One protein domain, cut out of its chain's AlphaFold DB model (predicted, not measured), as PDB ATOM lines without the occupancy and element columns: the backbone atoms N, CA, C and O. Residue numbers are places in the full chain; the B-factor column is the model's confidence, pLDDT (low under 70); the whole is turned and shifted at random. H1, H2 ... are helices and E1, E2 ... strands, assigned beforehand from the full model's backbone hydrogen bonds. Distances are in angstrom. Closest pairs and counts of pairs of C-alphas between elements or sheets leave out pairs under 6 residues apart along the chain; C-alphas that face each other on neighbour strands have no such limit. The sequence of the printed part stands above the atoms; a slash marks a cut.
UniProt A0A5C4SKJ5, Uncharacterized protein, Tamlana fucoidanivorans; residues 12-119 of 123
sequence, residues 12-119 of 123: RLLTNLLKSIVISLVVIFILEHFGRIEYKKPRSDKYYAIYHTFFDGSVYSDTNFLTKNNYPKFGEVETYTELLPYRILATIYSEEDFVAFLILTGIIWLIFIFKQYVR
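Overview. This is residues 12 to 119 of the 123 residues of an uncharacterized protein of Tamlana fucoidanivorans (UniProt A0A5C4SKJ5). Long helices H1 and H3 side by side make one end of a rod; a sheet, E1 E2 E3, with H2 over one face makes the other. The printed part has 108 residues, mostly helix. It is loose, radius of gyration of the C-alphas 17.8 A, spanning 63 by 23 by 19 A.

Along the chain. From C-alpha 12 at (-41.159, 66.637, -11.630) H1 runs to residue 34. Find E1, residues 36 to 40, E2, 48 to 52, E3, 58 to 60, and H2, 80 to 93. H3, residues 95 to 117, ends at (-30.249, 72.404, -8.974).

Arrangement. H1 touches H3, opposite ways at a steep tilt of 42 degrees, closest at C-alphas 20 and 105, 5.2 A. E1, E2 and E3 form a meander, successive strands antiparallel; N 38 to O 50 is 2.8 A. H2 is on the sheet, height 9.5 A. O i to N i+4 pairs are within hydrogen-bond range throughout H3, 17 of 19 in H1, 8 of 10 in H2.

Size, cuts and confidence. E3 to H2 is a long link of 19 residues; pLDDT is under 70 at 28 residues, namely 41 to 48, 61 to 78 and 118 to 119.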
ATOM      1  N   ARG A  12     -42.362  66.456 -10.813       85.44
ATOM      2  CA  ARG A  12     -41.159  66.637 -11.630       85.44
ATOM      3  C   ARG A  12     -40.116  65.553 -11.365       85.44
ATOM      4  O   ARG A  12     -39.575  65.024 -12.328       85.44
ATOM      5  N   LEU A  13     -39.859  65.199 -10.101       86.12
ATOM      6  CA  LEU A  13     -38.921  64.124  -9.741       86.12
ATOM      7  C   LEU A  13     -39.385  62.776 -10.291       86.12
ATOM      8  O   LEU A  13     -38.579  62.063 -10.887       86.12
ATOM      9  N   LEU A  14     -40.686  62.486 -10.178       88.81
ATOM     10  CA  LEU A  14     -41.289  61.282 -10.749       88.81
ATOM     11  C   LEU A  14     -41.139  61.240 -12.273       88.81
ATOM     12  O   LEU A  14     -40.742  60.226 -12.833       88.81
ATOM     13  N   THR A  15     -41.390  62.364 -12.949       91.81
ATOM     14  CA  THR A  15     -41.237  62.446 -14.409       91.81
ATOM     15  C   THR A  15     -39.791  62.183 -14.838       91.81
ATOM     16  O   THR A  15     -39.565  61.509 -15.839       91.81
ATOM     17  N   ASN A  16     -38.795  62.679 -14.094       91.94
ATOM     18  CA  ASN A  16     -37.389  62.407 -14.418       91.94
ATOM     19  C   ASN A  16     -37.014  60.952 -14.152       91.94
ATOM     20  O   ASN A  16     -36.237  60.392 -14.918       91.94
ATOM     21  N   LEU A  17     -37.559  60.344 -13.096       93.56
ATOM     22  CA  LEU A  17     -37.342  58.927 -12.811       93.56
ATOM     23  C   LEU A  17     -37.875  58.064 -13.960       93.56
ATOM     24  O   LEU A  17     -37.134  57.255 -14.505       93.56
ATOM     25  N   LEU A  18     -39.110  58.318 -14.408       95.00
ATOM     26  CA  LEU A  18     -39.709  57.614 -15.548       95.00
ATOM     27  C   LEU A  18     -38.897  57.797 -16.836       95.00
ATOM     28  O   LEU A  18     -38.661  56.832 -17.557       95.00
ATOM     29  N   LYS A  19     -38.414  59.014 -17.111       94.81
ATOM     30  CA  LYS A  19     -37.518  59.261 -18.253       94.81
ATOM     31  C   LYS A  19     -36.219  58.470 -18.146       94.81
ATOM     32  O   LYS A  19     -35.769  57.931 -19.146       94.81
ATOM     33  N   SER A  20     -35.636  58.403 -16.952       96.81
ATOM     34  CA  SER A  20     -34.389  57.669 -16.714       96.81
ATOM     35  C   SER A  20     -34.584  56.178 -16.969       96.81
ATOM     36  O   SER A  20     -33.797  55.597 -17.698       96.81
ATOM     37  N   ILE A  21     -35.687  55.602 -16.477       95.06
ATOM     38  CA  ILE A  21     -36.075  54.207 -16.737       95.06
ATOM     39  C   ILE A  21     -36.159  53.932 -18.244       95.06
ATOM     40  O   ILE A  21     -35.534  52.998 -18.734       95.06
ATOM     41  N   VAL A  22     -36.890  54.763 -18.995       95.25
ATOM     42  CA  VAL A  22     -37.059  54.566 -20.446       95.25
ATOM     43  C   VAL A  22     -35.725  54.672 -21.184       95.25
ATOM     44  O   VAL A  22     -35.442  53.842 -22.043       95.25
ATOM     45  N   ILE A  23     -34.892  55.662 -20.849       95.75
ATOM     46  CA  ILE A  23     -33.576  55.823 -21.481       95.75
ATOM     47  C   ILE A  23     -32.691  54.611 -21.176       95.75
ATOM     48  O   ILE A  23     -32.081  54.074 -22.096       95.75
ATOM     49  N   SER A  24     -32.654  54.147 -19.925       94.69
ATOM     50  CA  SER A  24     -31.867  52.974 -19.539       94.69
ATOM     51  C   SER A  24     -32.297  51.714 -20.284       94.69
ATOM     52  O   SER A  24     -31.436  50.993 -20.776       94.69
ATOM     53  N   LEU A  25     -33.608  51.471 -20.417       91.81
ATOM     54  CA  LEU A  25     -34.128  50.328 -21.177       91.81
ATOM     55  C   LEU A  25     -33.691  50.381 -22.642       91.81
ATOM     56  O   LEU A  25     -33.266  49.371 -23.189       91.81
ATOM     57  N   VAL A  26     -33.758  51.558 -23.272       92.06
ATOM     58  CA  VAL A  26     -33.323  51.729 -24.667       92.06
ATOM     59  C   VAL A  26     -31.823  51.486 -24.811       92.06
ATOM     60  O   VAL A  26     -31.411  50.798 -25.739       92.06
ATOM     61  N   VAL A  27     -31.005  52.022 -23.902       92.94
ATOM     62  CA  VAL A  27     -29.549  51.821 -23.935       92.94
ATOM     63  C   VAL A  27     -29.201  50.347 -23.767       92.94
ATOM     64  O   VAL A  27     -28.432  49.829 -24.568       92.94
ATOM     65  N   ILE A  28     -29.788  49.659 -22.786       90.25
ATOM     66  CA  ILE A  28     -29.527  48.228 -22.576       90.25
ATOM     67  C   ILE A  28     -29.991  47.411 -23.770       90.25
ATOM     68  O   ILE A  28     -29.226  46.602 -24.274       90.25
ATOM     69  N   PHE A  29     -31.171  47.696 -24.315       87.06
ATOM     70  CA  PHE A  29     -31.643  47.014 -25.515       87.06
ATOM     71  C   PHE A  29     -30.703  47.199 -26.723       87.06
ATOM     72  O   PHE A  29     -30.527  46.281 -27.522       87.06
ATOM     73  N   ILE A  30     -30.079  48.374 -26.866       89.25
ATOM     74  CA  ILE A  30     -29.048  48.612 -27.890       89.25
ATOM     75  C   ILE A  30     -27.778  47.805 -27.588       89.25
ATOM     76  O   ILE A  30     -27.193  47.248 -28.514       89.25
ATOM     77  N   LEU A  31     -27.346  47.726 -26.326       89.00
ATOM     78  CA  LEU A  31     -26.173  46.937 -25.929       89.00
ATOM     79  C   LEU A  31     -26.388  45.439 -26.166       89.00
ATOM     80  O   LEU A  31     -25.497  44.778 -26.693       89.00
ATOM     81  N   GLU A  32     -27.602  44.942 -25.936       85.00
ATOM     82  CA  GLU A  32     -28.013  43.576 -26.276       85.00
ATOM     83  C   GLU A  32     -27.972  43.285 -27.783       85.00
ATOM     84  O   GLU A  32     -28.066  42.143 -28.225       85.00
ATOM     85  N   HIS A  33     -27.759  44.283 -28.640       84.75
ATOM     86  CA  HIS A  33     -27.442  43.992 -30.033       84.75
ATOM     87  C   HIS A  33     -26.092  43.273 -30.197       84.75
ATOM     88  O   HIS A  33     -25.915  42.542 -31.175       84.75
ATOM     89  N   PHE A  34     -25.170  43.474 -29.253       85.56
ATOM     90  CA  PHE A  34     -23.802  42.958 -29.271       85.56
ATOM     91  C   PHE A  34     -23.618  41.663 -28.465       85.56
ATOM     92  O   PHE A  34     -22.492  41.176 -28.366       85.56
ATOM     93  N   GLY A  35     -24.693  41.092 -27.913       82.56
ATOM     94  CA  GLY A  35     -24.646  39.766 -27.299       82.56
ATOM     95  C   GLY A  35     -24.290  38.672 -28.313       82.56
ATOM     96  O   GLY A  35     -24.476  38.822 -29.526       82.56
ATOM     97  N   ARG A  36     -23.759  37.551 -27.819       83.00
ATOM     98  CA  ARG A  36     -23.262  36.432 -28.641       83.00
ATOM     99  C   ARG A  36     -24.151  35.204 -28.490       83.00
ATOM    100  O   ARG A  36     -24.599  34.893 -27.394       83.00
ATOM    101  N   ILE A  37     -24.359  34.461 -29.574       80.50
ATOM    102  CA  ILE A  37     -24.992  33.139 -29.496       80.50
ATOM    103  C   ILE A  37     -23.904  32.074 -29.428       80.50
ATOM    104  O   ILE A  37     -22.998  32.044 -30.258       80.50
ATOM    105  N   GLU A  38     -24.022  31.180 -28.455       78.69
ATOM    106  CA  GLU A  38     -23.238  29.960 -28.357       78.69
ATOM    107  C   GLU A  38     -24.155  28.751 -28.564       78.69
ATOM    108  O   GLU A  38     -25.179  28.606 -27.898       78.69
ATOM    109  N   TYR A  39     -23.775  27.851 -29.464       75.56
ATOM    110  CA  TYR A  39     -24.509  26.614 -29.707       75.56
ATOM    111  C   TYR A  39     -23.858  25.471 -28.942       75.56
ATOM    112  O   TYR A  39     -22.672  25.189 -29.123       75.56
ATOM    113  N   LYS A  40     -24.631  24.781 -28.101       71.38
ATOM    114  CA  LYS A  40     -24.152  23.606 -27.368       71.38
ATOM    115  C   LYS A  40     -24.915  22.360 -27.791       71.38
ATOM    116  O   LYS A  40     -26.139  22.358 -27.928       71.38
ATOM    117  N   LYS A  41     -24.161  21.270 -27.950       67.00
ATOM    118  CA  LYS A  41     -24.688  19.918 -28.139       67.00
ATOM    119  C   LYS A  41     -24.484  19.134 -26.835       67.00
ATOM    120  O   LYS A  41     -23.379  18.643 -26.592       67.00
ATOM    121  N   PRO A  42     -25.495  19.035 -25.952       58.84
ATOM    122  CA  PRO A  42     -25.451  18.071 -24.861       58.84
ATOM    123  C   PRO A  42     -25.447  16.665 -25.479       58.84
ATOM    124  O   PRO A  42     -25.748  16.500 -26.651       58.84
ATOM    125  N   ARG A  43     -25.125  15.621 -24.714       56.59
ATOM    126  CA  ARG A  43     -25.033  14.225 -25.204       56.59
ATOM    127  C   ARG A  43     -26.313  13.649 -25.861       56.59
ATOM    128  O   ARG A  43     -26.310  12.481 -26.228       56.59
ATOM    129  N   SER A  44     -27.390  14.423 -25.994       55.16
ATOM    130  CA  SER A  44     -28.593  14.093 -26.763       55.16
ATOM    131  C   SER A  44     -28.566  14.789 -28.130       55.16
ATOM    132  O   SER A  44     -27.964  15.845 -28.289       55.16
ATOM    133  N   ASP A  45     -29.253  14.241 -29.130       56.12
ATOM    134  CA  ASP A  45     -29.321  14.806 -30.493       56.12
ATOM    135  C   ASP A  45     -30.085  16.147 -30.600       56.12
ATOM    136  O   ASP A  45     -30.585  16.513 -31.662       56.12
ATOM    137  N   LYS A  46     -30.201  16.900 -29.500       57.50
ATOM    138  CA  LYS A  46     -30.877  18.194 -29.432       57.50
ATOM    139  C   LYS A  46     -29.851  19.307 -29.260       57.50
ATOM    140  O   LYS A  46     -29.230  19.417 -28.209       57.50
ATOM    141  N   TYR A  47     -29.708  20.147 -30.274       60.38
ATOM    142  CA  TYR A  47     -28.955  21.395 -30.184       60.38
ATOM    143  C   TYR A  47     -29.751  22.416 -29.368       60.38
ATOM    144  O   TYR A  47     -30.961  22.543 -29.562       60.38
ATOM    145  N   TYR A  48     -29.083  23.136 -28.467       69.38
ATOM    146  CA  TYR A  48     -29.659  24.315 -27.822       69.38
ATOM    147  C   TYR A  48     -28.752  25.528 -28.032       69.38
ATOM    148  O   TYR A  48     -27.523  25.416 -28.028       69.38
ATOM    149  N   ALA A  49     -29.381  26.682 -28.232       72.94
ATOM    150  CA  ALA A  49     -28.715  27.967 -28.327       72.94
ATOM    151  C   ALA A  49     -28.703  28.617 -26.940       72.94
ATOM    152  O   ALA A  49     -29.727  28.690 -26.255       72.94
ATOM    153  N   ILE A  50     -27.536  29.084 -26.516       78.81
ATOM    154  CA  ILE A  50     -27.390  29.990 -25.385       78.81
ATOM    155  C   ILE A  50     -27.140  31.366 -25.971       78.81
ATOM    156  O   ILE A  50     -26.157  31.576 -26.680       78.81
ATOM    157  N   TYR A  51     -28.020  32.304 -25.666       78.75
ATOM    158  CA  TYR A  51     -27.746  33.705 -25.914       78.75
ATOM    159  C   TYR A  51     -27.026  34.282 -24.694       78.75
ATOM    160  O   TYR A  51     -27.575  34.281 -23.593       78.75
ATOM    161  N   HIS A  52     -25.796  34.737 -24.891       83.25
ATOM    162  CA  HIS A  52     -25.030  35.475 -23.896       83.25
ATOM    163  C   HIS A  52     -25.257  36.968 -24.107       83.25
ATOM    164  O   HIS A  52     -25.021  37.476 -25.209       83.25
ATOM    165  N   THR A  53     -25.701  37.649 -23.059       84.12
ATOM    166  CA  THR A  53     -25.930  39.097 -23.052       84.12
ATOM    167  C   THR A  53     -24.606  39.850 -23.157       84.12
ATOM    168  O   THR A  53     -23.522  39.260 -23.063       84.12
ATOM    169  N   PHE A  54     -24.662  41.166 -23.360       83.88
ATOM    170  CA  PHE A  54     -23.442  41.980 -23.382       83.88
ATOM    171  C   PHE A  54     -22.699  41.954 -22.033       83.88
ATOM    172  O   PHE A  54     -21.476  42.081 -21.996       83.88
ATOM    173  N   PHE A  55     -23.430  41.760 -20.935       83.06
ATOM    174  CA  PHE A  55     -22.899  41.715 -19.572       83.06
ATOM    175  C   PHE A  55     -22.630  40.285 -19.070       83.06
ATOM    176  O   PHE A  55     -22.606  40.058 -17.865       83.06
ATOM    177  N   ASP A  56     -22.417  39.331 -19.986       77.38
ATOM    178  CA  ASP A  56     -22.164  37.906 -19.705       77.38
ATOM    179  C   ASP A  56     -23.319  37.159 -18.994       77.38
ATOM    180  O   ASP A  56     -23.148  36.019 -18.554       77.38
ATOM    181  N   GLY A  57     -24.525  37.734 -18.952       76.12
ATOM    182  CA  GLY A  57     -25.744  37.007 -18.596       76.12
ATOM    183  C   GLY A  57     -26.057  35.927 -19.636       76.12
ATOM    184  O   GLY A  57     -25.615  36.001 -20.779       76.12
ATOM    185  N   SER A  58     -26.819  34.894 -19.277       74.62
ATOM    186  CA  SER A  58     -27.141  33.791 -20.199       74.62
ATOM    187  C   SER A  58     -28.636  33.490 -20.236       74.62
ATOM    188  O   SER A  58     -29.236  33.160 -19.216       74.62
ATOM    189  N   VAL A  59     -29.225  33.522 -21.433       72.56
ATOM    190  CA  VAL A  59     -30.607  33.102 -21.693       72.56
ATOM    191  C   VAL A  59     -30.596  31.831 -22.532       72.56
ATOM    192  O   VAL A  59     -30.090  31.801 -23.656       72.56
ATOM    193  N   TYR A  60     -31.166  30.764 -21.980       70.06
ATOM    194  CA  TYR A  60     -31.253  29.469 -22.646       70.06
ATOM    195  C   TYR A  60     -32.438  29.440 -23.609       70.06
ATOM    196  O   TYR A  60     -33.546  29.862 -23.269       70.06
ATOM    197  N   SER A  61     -32.241  28.865 -24.797       62.88
ATOM    198  CA  SER A  61     -33.350  28.424 -25.636       62.88
ATOM    199  C   SER A  61     -34.006  27.203 -24.987       62.88
ATOM    200  O   SER A  61     -33.708  26.060 -25.342       62.88
ATOM    201  N   ASP A  62     -34.865  27.409 -23.992       53.03
ATOM    202  CA  ASP A  62     -35.634  26.300 -23.440       53.03
ATOM    203  C   ASP A  62     -36.477  25.667 -24.551       53.03
ATOM    204  O   ASP A  62     -37.196  26.349 -25.288       53.03
ATOM    205  N   THR A  63     -36.447  24.337 -24.619       44.41
ATOM    206  CA  THR A  63     -37.187  23.493 -25.574       44.41
ATOM    207  C   THR A  63     -38.714  23.692 -25.582       44.41
ATOM    208  O   THR A  63     -39.390  23.042 -26.374       44.41
ATOM    209  N   ASN A  64     -39.260  24.566 -24.725       42.22
ATOM    210  CA  ASN A  64     -40.692  24.763 -24.498       42.22
ATOM    211  C   ASN A  64     -41.191  26.220 -24.607       42.22
ATOM    212  O   ASN A  64     -42.397  26.426 -24.483       42.22
ATOM    213  N   PHE A  65     -40.341  27.230 -24.830       44.47
ATOM    214  CA  PHE A  65     -40.789  28.633 -24.707       44.47
ATOM    215  C   PHE A  65     -41.397  29.257 -25.975       44.47
ATOM    216  O   PHE A  65     -42.086  30.269 -25.874       44.47
ATOM    217  N   LEU A  66     -41.242  28.637 -27.149       44.00
ATOM    218  CA  LEU A  66     -41.929  29.044 -28.382       44.00
ATOM    219  C   LEU A  66     -42.483  27.799 -29.083       44.00
ATOM    220  O   LEU A  66     -41.764  26.887 -29.482       44.00
ATOM    221  N   THR A  67     -43.803  27.719 -29.143       35.81
ATOM    222  CA  THR A  67     -44.572  26.518 -29.459       35.81
ATOM    223  C   THR A  67     -44.475  26.086 -30.930       35.81
ATOM    224  O   THR A  67     -44.603  26.876 -31.861       35.81
ATOM    225  N   LYS A  68     -44.350  24.765 -31.096       37.84
ATOM    226  CA  LYS A  68     -44.792  23.874 -32.187       37.84
ATOM    227  C   LYS A  68     -44.367  24.093 -33.644       37.84
ATOM    228  O   LYS A  68     -44.464  23.102 -34.358       37.84
ATOM    229  N   ASN A  69     -43.906  25.259 -34.103       39.81
ATOM    230  CA  ASN A  69     -43.722  25.445 -35.555       39.81
ATOM    231  C   ASN A  69     -42.462  26.149 -36.063       39.81
ATOM    232  O   ASN A  69     -42.298  26.163 -37.273       39.81
ATOM    233  N   ASN A  70     -41.551  26.648 -35.229       40.66
ATOM    234  CA  ASN A  70     -40.254  27.141 -35.710       40.66
ATOM    235  C   ASN A  70     -39.187  26.861 -34.651       40.66
ATOM    236  O   ASN A  70     -38.871  27.707 -33.821       40.66
ATOM    237  N   TYR A  71     -38.667  25.632 -34.655       48.34
ATOM    238  CA  TYR A  71     -37.335  25.399 -34.106       48.34
ATOM    239  C   TYR A  71     -36.334  26.210 -34.940       48.34
ATOM    240  O   TYR A  71     -36.567  26.352 -36.145       48.34
ATOM    241  N   PRO A  72     -35.207  26.669 -34.370       46.81
ATOM    242  CA  PRO A  72     -34.046  26.967 -35.197       46.81
ATOM    243  C   PRO A  72     -33.799  25.738 -36.077       46.81
ATOM    244  O   PRO A  72     -33.606  24.629 -35.555       46.81
ATOM    245  N   LYS A  73     -33.918  25.880 -37.403       47.06
ATOM    246  CA  LYS A  73     -33.618  24.773 -38.316       47.06
ATOM    247  C   LYS A  73     -32.187  24.345 -37.987       47.06
ATOM    248  O   LYS A  73     -31.284  25.166 -37.972       47.06
ATOM    249  N   PHE A  74     -32.001  23.081 -37.617       50.47
ATOM    250  CA  PHE A  74     -30.688  22.522 -37.257       50.47
ATOM    251  C   PHE A  74     -30.026  23.066 -35.975       50.47
ATOM    252  O   PHE A  74     -28.870  22.746 -35.719       50.47
ATOM    253  N   GLY A  75     -30.750  23.791 -35.116       52.09
ATOM    254  CA  GLY A  75     -30.189  24.308 -33.862       52.09
ATOM    255  C   GLY A  75     -29.482  25.653 -33.980       52.09
ATOM    256  O   GLY A  75     -28.923  26.103 -32.986       52.09
ATOM    257  N   GLU A  76     -29.546  26.295 -35.148       57.50
ATOM    258  CA  GLU A  76     -28.968  27.609 -35.419       57.50
ATOM    259  C   GLU A  76     -30.056  28.688 -35.531       57.50
ATOM    260  O   GLU A  76     -31.089  28.496 -36.171       57.50
ATOM    261  N   VAL A  77     -29.840  29.828 -34.875       66.00
ATOM    262  CA  VAL A  77     -30.662  31.026 -35.062       66.00
ATOM    263  C   VAL A  77     -30.075  31.785 -36.250       66.00
ATOM    264  O   VAL A  77     -28.977  32.331 -36.151       66.00
ATOM    265  N   GLU A  78     -30.778  31.789 -37.382       60.41
ATOM    266  CA  GLU A  78     -30.239  32.282 -38.659       60.41
ATOM    267  C   GLU A  78     -30.568  33.762 -38.898       60.41
ATOM    268  O   GLU A  78     -29.850  34.457 -39.620       60.41
ATOM    269  N   THR A  79     -31.646  34.273 -38.294       71.31
ATOM    270  CA  THR A  79     -32.147  35.622 -38.582       71.31
ATOM    271  C   THR A  79     -32.246  36.524 -37.355       71.31
ATOM    272  O   THR A  79     -32.476  36.096 -36.224       71.31
ATOM    273  N   TYR A  80     -32.152  37.837 -37.597       72.56
ATOM    274  CA  TYR A  80     -32.349  38.867 -36.573       72.56
ATOM    275  C   TYR A  80     -33.698  38.736 -35.850       72.56
ATOM    276  O   TYR A  80     -33.792  38.945 -34.641       72.56
ATOM    277  N   THR A  81     -34.751  38.393 -36.591       76.75
ATOM    278  CA  THR A  81     -36.114  38.277 -36.062       76.75
ATOM    279  C   THR A  81     -36.264  37.087 -35.119       76.75
ATOM    280  O   THR A  81     -36.997  37.188 -34.141       76.75
ATOM    281  N   GLU A  82     -35.545  35.991 -35.362       73.00
ATOM    282  CA  GLU A  82     -35.507  34.836 -34.458       73.00
ATOM    283  C   GLU A  82     -34.673  35.119 -33.198       73.00
ATOM    284  O   GLU A  82     -34.979  34.606 -32.127       73.00
ATOM    285  N   LEU A  83     -33.664  35.986 -33.306       74.12
ATOM    286  CA  LEU A  83     -32.828  36.487 -32.207       74.12
ATOM    287  C   LEU A  83     -33.553  37.485 -31.289       74.12
ATOM    288  O   LEU A  83     -33.248  37.586 -30.100       74.12
ATOM    289  N   LEU A  84     -34.495  38.253 -31.838       79.69
ATOM    290  CA  LEU A  84     -35.135  39.378 -31.158       79.69
ATOM    291  C   LEU A  84     -35.821  39.001 -29.827       79.69
ATOM    292  O   LEU A  84     -35.601  39.718 -28.849       79.69
ATOM    293  N   PRO A  85     -36.599  37.902 -29.722       77.69
ATOM    294  CA  PRO A  85     -37.188  37.482 -28.452       77.69
ATOM    295  C   PRO A  85     -36.134  37.218 -27.374       77.69
ATOM    296  O   PRO A  85     -36.339  37.612 -26.231       77.69
ATOM    297  N   TYR A  86     -34.991  36.626 -27.731       75.88
ATOM    298  CA  TYR A  86     -33.906  36.350 -26.784       75.88
ATOM    299  C   TYR A  86     -33.287  37.633 -26.235       75.88
ATOM    300  O   TYR A  86     -33.070  37.725 -25.034       75.88
ATOM    301  N   ARG A  87     -33.089  38.649 -27.082       77.62
ATOM    302  CA  ARG A  87     -32.570  39.967 -26.670       77.62
ATOM    303  C   ARG A  87     -33.528  40.701 -25.731       77.62
ATOM    304  O   ARG A  87     -33.105  41.300 -24.746       77.62
ATOM    305  N   ILE A  88     -34.831  40.632 -26.019       79.31
ATOM    306  CA  ILE A  88     -35.868  41.212 -25.154       79.31
ATOM    307  C   ILE A  88     -35.905  40.479 -23.811       79.31
ATOM    308  O   ILE A  88     -35.949  41.122 -22.766       79.31
ATOM    309  N   LEU A  89     -35.875  39.143 -23.827       76.31
ATOM    310  CA  LEU A  89     -35.884  38.339 -22.609       76.31
ATOM    311  C   LEU A  89     -34.617  38.555 -21.779       76.31
ATOM    312  O   LEU A  89     -34.732  38.720 -20.574       76.31
ATOM    313  N   ALA A  90     -33.444  38.626 -22.404       72.69
ATOM    314  CA  ALA A  90     -32.184  38.965 -21.747       72.69
ATOM    315  C   ALA A  90     -32.277  40.282 -20.975       72.69
ATOM    316  O   ALA A  90     -32.076  40.291 -19.763       72.69
ATOM    317  N   THR A  91     -32.762  41.331 -21.648       71.50
ATOM    318  CA  THR A  91     -32.978  42.659 -21.051       71.50
ATOM    319  C   THR A  91     -33.886  42.617 -19.807       71.50
ATOM    320  O   THR A  91     -33.799  43.494 -18.949       71.50
ATOM    321  N   ILE A  92     -34.796  41.638 -19.712       73.06
ATOM    322  CA  ILE A  92     -35.802  41.539 -18.642       73.06
ATOM    323  C   ILE A  92     -35.400  40.543 -17.542       73.06
ATOM    324  O   ILE A  92     -35.747  40.761 -16.382       73.06
ATOM    325  N   TYR A  93     -34.720  39.447 -17.890       70.50
ATOM    326  CA  TYR A  93     -34.558  38.268 -17.033       70.50
ATOM    327  C   TYR A  93     -33.109  37.937 -16.653       70.50
ATOM    328  O   TYR A  93     -32.926  37.109 -15.764       70.50
ATOM    329  N   SER A  94     -32.091  38.543 -17.276       79.56
ATOM    330  CA  SER A  94     -30.714  38.411 -16.778       79.56
ATOM    331  C   SER A  94     -30.538  39.262 -15.519       79.56
ATOM    332  O   SER A  94     -30.882  40.446 -15.495       79.56
ATOM    333  N   GLU A  95     -30.004  38.652 -14.459       82.88
ATOM    334  CA  GLU A  95     -29.715  39.349 -13.203       82.88
ATOM    335  C   GLU A  95     -28.651  40.433 -13.412       82.88
ATOM    336  O   GLU A  95     -28.775  41.541 -12.887       82.88
ATOM    337  N   GLU A  96     -27.638  40.140 -14.227       85.00
ATOM    338  CA  GLU A  96     -26.546  41.046 -14.579       85.00
ATOM    339  C   GLU A  96     -27.068  42.279 -15.326       85.00
ATOM    340  O   GLU A  96     -26.799  43.418 -14.921       85.00
ATOM    341  N   ASP A  97     -27.886  42.063 -16.358       83.19
ATOM    342  CA  ASP A  97     -28.509  43.133 -17.139       83.19
ATOM    343  C   ASP A  97     -29.462  43.969 -16.271       83.19
ATOM    344  O   ASP A  97     -29.508  45.198 -16.384       83.19
ATOM    345  N   PHE A  98     -30.190  43.332 -15.346       84.94
ATOM    346  CA  PHE A  98     -31.066  44.031 -14.408       84.94
ATOM    347  C   PHE A  98     -30.279  44.919 -13.433       84.94
ATOM    348  O   PHE A  98     -30.673  46.059 -13.162       84.94
ATOM    349  N   VAL A  99     -29.135  44.453 -12.929       89.56
ATOM    350  CA  VAL A  99     -28.245  45.273 -12.092       89.56
ATOM    351  C   VAL A  99     -27.685  46.450 -12.895       89.56
ATOM    352  O   VAL A  99     -27.744  47.593 -12.425       89.56
ATOM    353  N   ALA A 100     -27.212  46.210 -14.123       89.69
ATOM    354  CA  ALA A 100     -26.750  47.267 -15.022       89.69
ATOM    355  C   ALA A 100     -27.857  48.304 -15.295       89.69
ATOM    356  O   ALA A 100     -27.609  49.514 -15.255       89.69
ATOM    357  N   PHE A 101     -29.100  47.846 -15.473       91.62
ATOM    358  CA  PHE A 101     -30.284  48.685 -15.649       91.62
ATOM    359  C   PHE A 101     -30.542  49.603 -14.453       91.62
ATOM    360  O   PHE A 101     -30.777  50.807 -14.633       91.62
ATOM    361  N   LEU A 102     -30.482  49.071 -13.231       93.06
ATOM    362  CA  LEU A 102     -30.684  49.859 -12.015       93.06
ATOM    363  C   LEU A 102     -29.595  50.923 -11.845       93.06
ATOM    364  O   LEU A 102     -29.910  52.081 -11.553       93.06
ATOM    365  N   ILE A 103     -28.330  50.556 -12.078       94.69
ATOM    366  CA  ILE A 103     -27.189  51.477 -11.985       94.69
ATOM    367  C   ILE A 103     -27.341  52.611 -13.003       94.69
ATOM    368  O   ILE A 103     -27.269  53.787 -12.636       94.69
ATOM    369  N   LEU A 104     -27.614  52.276 -14.267       95.75
ATOM    370  CA  LEU A 104     -27.779  53.258 -15.336       95.75
ATOM    371  C   LEU A 104     -28.948  54.210 -15.051       95.75
ATOM    372  O   LEU A 104     -28.815  55.429 -15.186       95.75
ATOM    373  N   THR A 105     -30.066  53.668 -14.564       96.75
ATOM    374  CA  THR A 105     -31.238  54.458 -14.165       96.75
ATOM    375  C   THR A 105     -30.900  55.426 -13.038       96.75
ATOM    376  O   THR A 105     -31.273  56.598 -13.112       96.75
ATOM    377  N   GLY A 106     -30.156  54.973 -12.026       95.88
ATOM    378  CA  GLY A 106     -29.686  55.815 -10.928       95.88
ATOM    379  C   GLY A 106     -28.792  56.960 -11.406       95.88
ATOM    380  O   GLY A 106     -29.031  58.113 -11.045       95.88
ATOM    381  N   ILE A 107     -27.813  56.671 -12.269       96.50
ATOM    382  CA  ILE A 107     -26.891  57.676 -12.825       96.50
ATOM    383  C   ILE A 107     -27.657  58.737 -13.624       96.50
ATOM    384  O   ILE A 107     -27.502  59.934 -13.370       96.50
ATOM    385  N   ILE A 108     -28.522  58.327 -14.556       96.25
ATOM    386  CA  ILE A 108     -29.301  59.258 -15.389       96.25
ATOM    387  C   ILE A 108     -30.243  60.101 -14.523       96.25
ATOM    388  O   ILE A 108     -30.376  61.314 -14.729       96.25
ATOM    389  N   TRP A 109     -30.863  59.491 -13.513       95.38
ATOM    390  CA  TRP A 109     -31.750  60.204 -12.604       95.38
ATOM    391  C   TRP A 109     -31.000  61.258 -11.787       95.38
ATOM    392  O   TRP A 109     -31.464  62.399 -11.696       95.38
ATOM    393  N   LEU A 110     -29.809  60.926 -11.275       92.62
ATOM    394  CA  LEU A 110     -28.935  61.880 -10.594       92.62
ATOM    395  C   LEU A 110     -28.531  63.027 -11.522       92.62
ATOM    396  O   LEU A 110     -28.633  64.183 -11.117       92.62
ATOM    397  N   ILE A 111     -28.170  62.757 -12.781       92.88
ATOM    398  CA  ILE A 111     -27.864  63.804 -13.772       92.88
ATOM    399  C   ILE A 111     -29.051  64.765 -13.938       92.88
ATOM    400  O   ILE A 111     -28.871  65.987 -13.937       92.88
ATOM    401  N   PHE A 112     -30.281  64.249 -14.041       91.00
ATOM    402  CA  PHE A 112     -31.468  65.103 -14.139       91.00
ATOM    403  C   PHE A 112     -31.736  65.918 -12.876       91.00
ATOM    404  O   PHE A 112     -32.194  67.058 -12.993       91.00
ATOM    405  N   ILE A 113     -31.469  65.357 -11.697       87.81
ATOM    406  CA  ILE A 113     -31.548  66.069 -10.420       87.81
ATOM    407  C   ILE A 113     -30.507  67.192 -10.409       87.81
ATOM    408  O   ILE A 113     -30.882  68.359 -10.298       87.81
ATOM    409  N   PHE A 114     -29.226  66.887 -10.622       85.69
ATOM    410  CA  PHE A 114     -28.150  67.879 -10.618       85.69
ATOM    411  C   PHE A 114     -28.390  69.000 -11.628       85.69
ATOM    412  O   PHE A 114     -28.294  70.166 -11.262       85.69
ATOM    413  N   LYS A 115     -28.821  68.692 -12.857       83.38
ATOM    414  CA  LYS A 115     -29.161  69.710 -13.869       83.38
ATOM    415  C   LYS A 115     -30.281  70.665 -13.425       83.38
ATOM    416  O   LYS A 115     -30.384  71.778 -13.937       83.38
ATOM    417  N   GLN A 116     -31.155  70.250 -12.509       76.62
ATOM    418  CA  GLN A 116     -32.227  71.105 -11.986       76.62
ATOM    419  C   GLN A 116     -31.751  72.049 -10.892       76.62
ATOM    420  O   GLN A 116     -32.223  73.186 -10.853       76.62
ATOM    421  N   TYR A 117     -30.835  71.592 -10.040       70.62
ATOM    422  CA  TYR A 117     -30.249  72.404  -8.974       70.62
ATOM    423  C   TYR A 117     -29.140  73.321  -9.501       70.62
ATOM    424  O   TYR A 117     -29.060  74.482  -9.115       70.62
ATOM    425  N   VAL A 118     -28.347  72.836 -10.453       66.00
ATOM    426  CA  VAL A 118     -27.235  73.544 -11.095       66.00
ATOM    427  C   VAL A 118     -27.736  74.252 -12.361       66.00
ATOM    428  O   VAL A 118     -27.186  74.109 -13.450       66.00
ATOM    429  N   ARG A 119     -28.820  75.034 -12.244       58.81
ATOM    430  CA  ARG A 119     -29.094  76.085 -13.237       58.81
ATOM    431  C   ARG A 119     -28.024  77.155 -13.044       58.81
ATOM    432  O   ARG A 119     -28.243  78.121 -12.320       58.81
TER     433      ARG A 119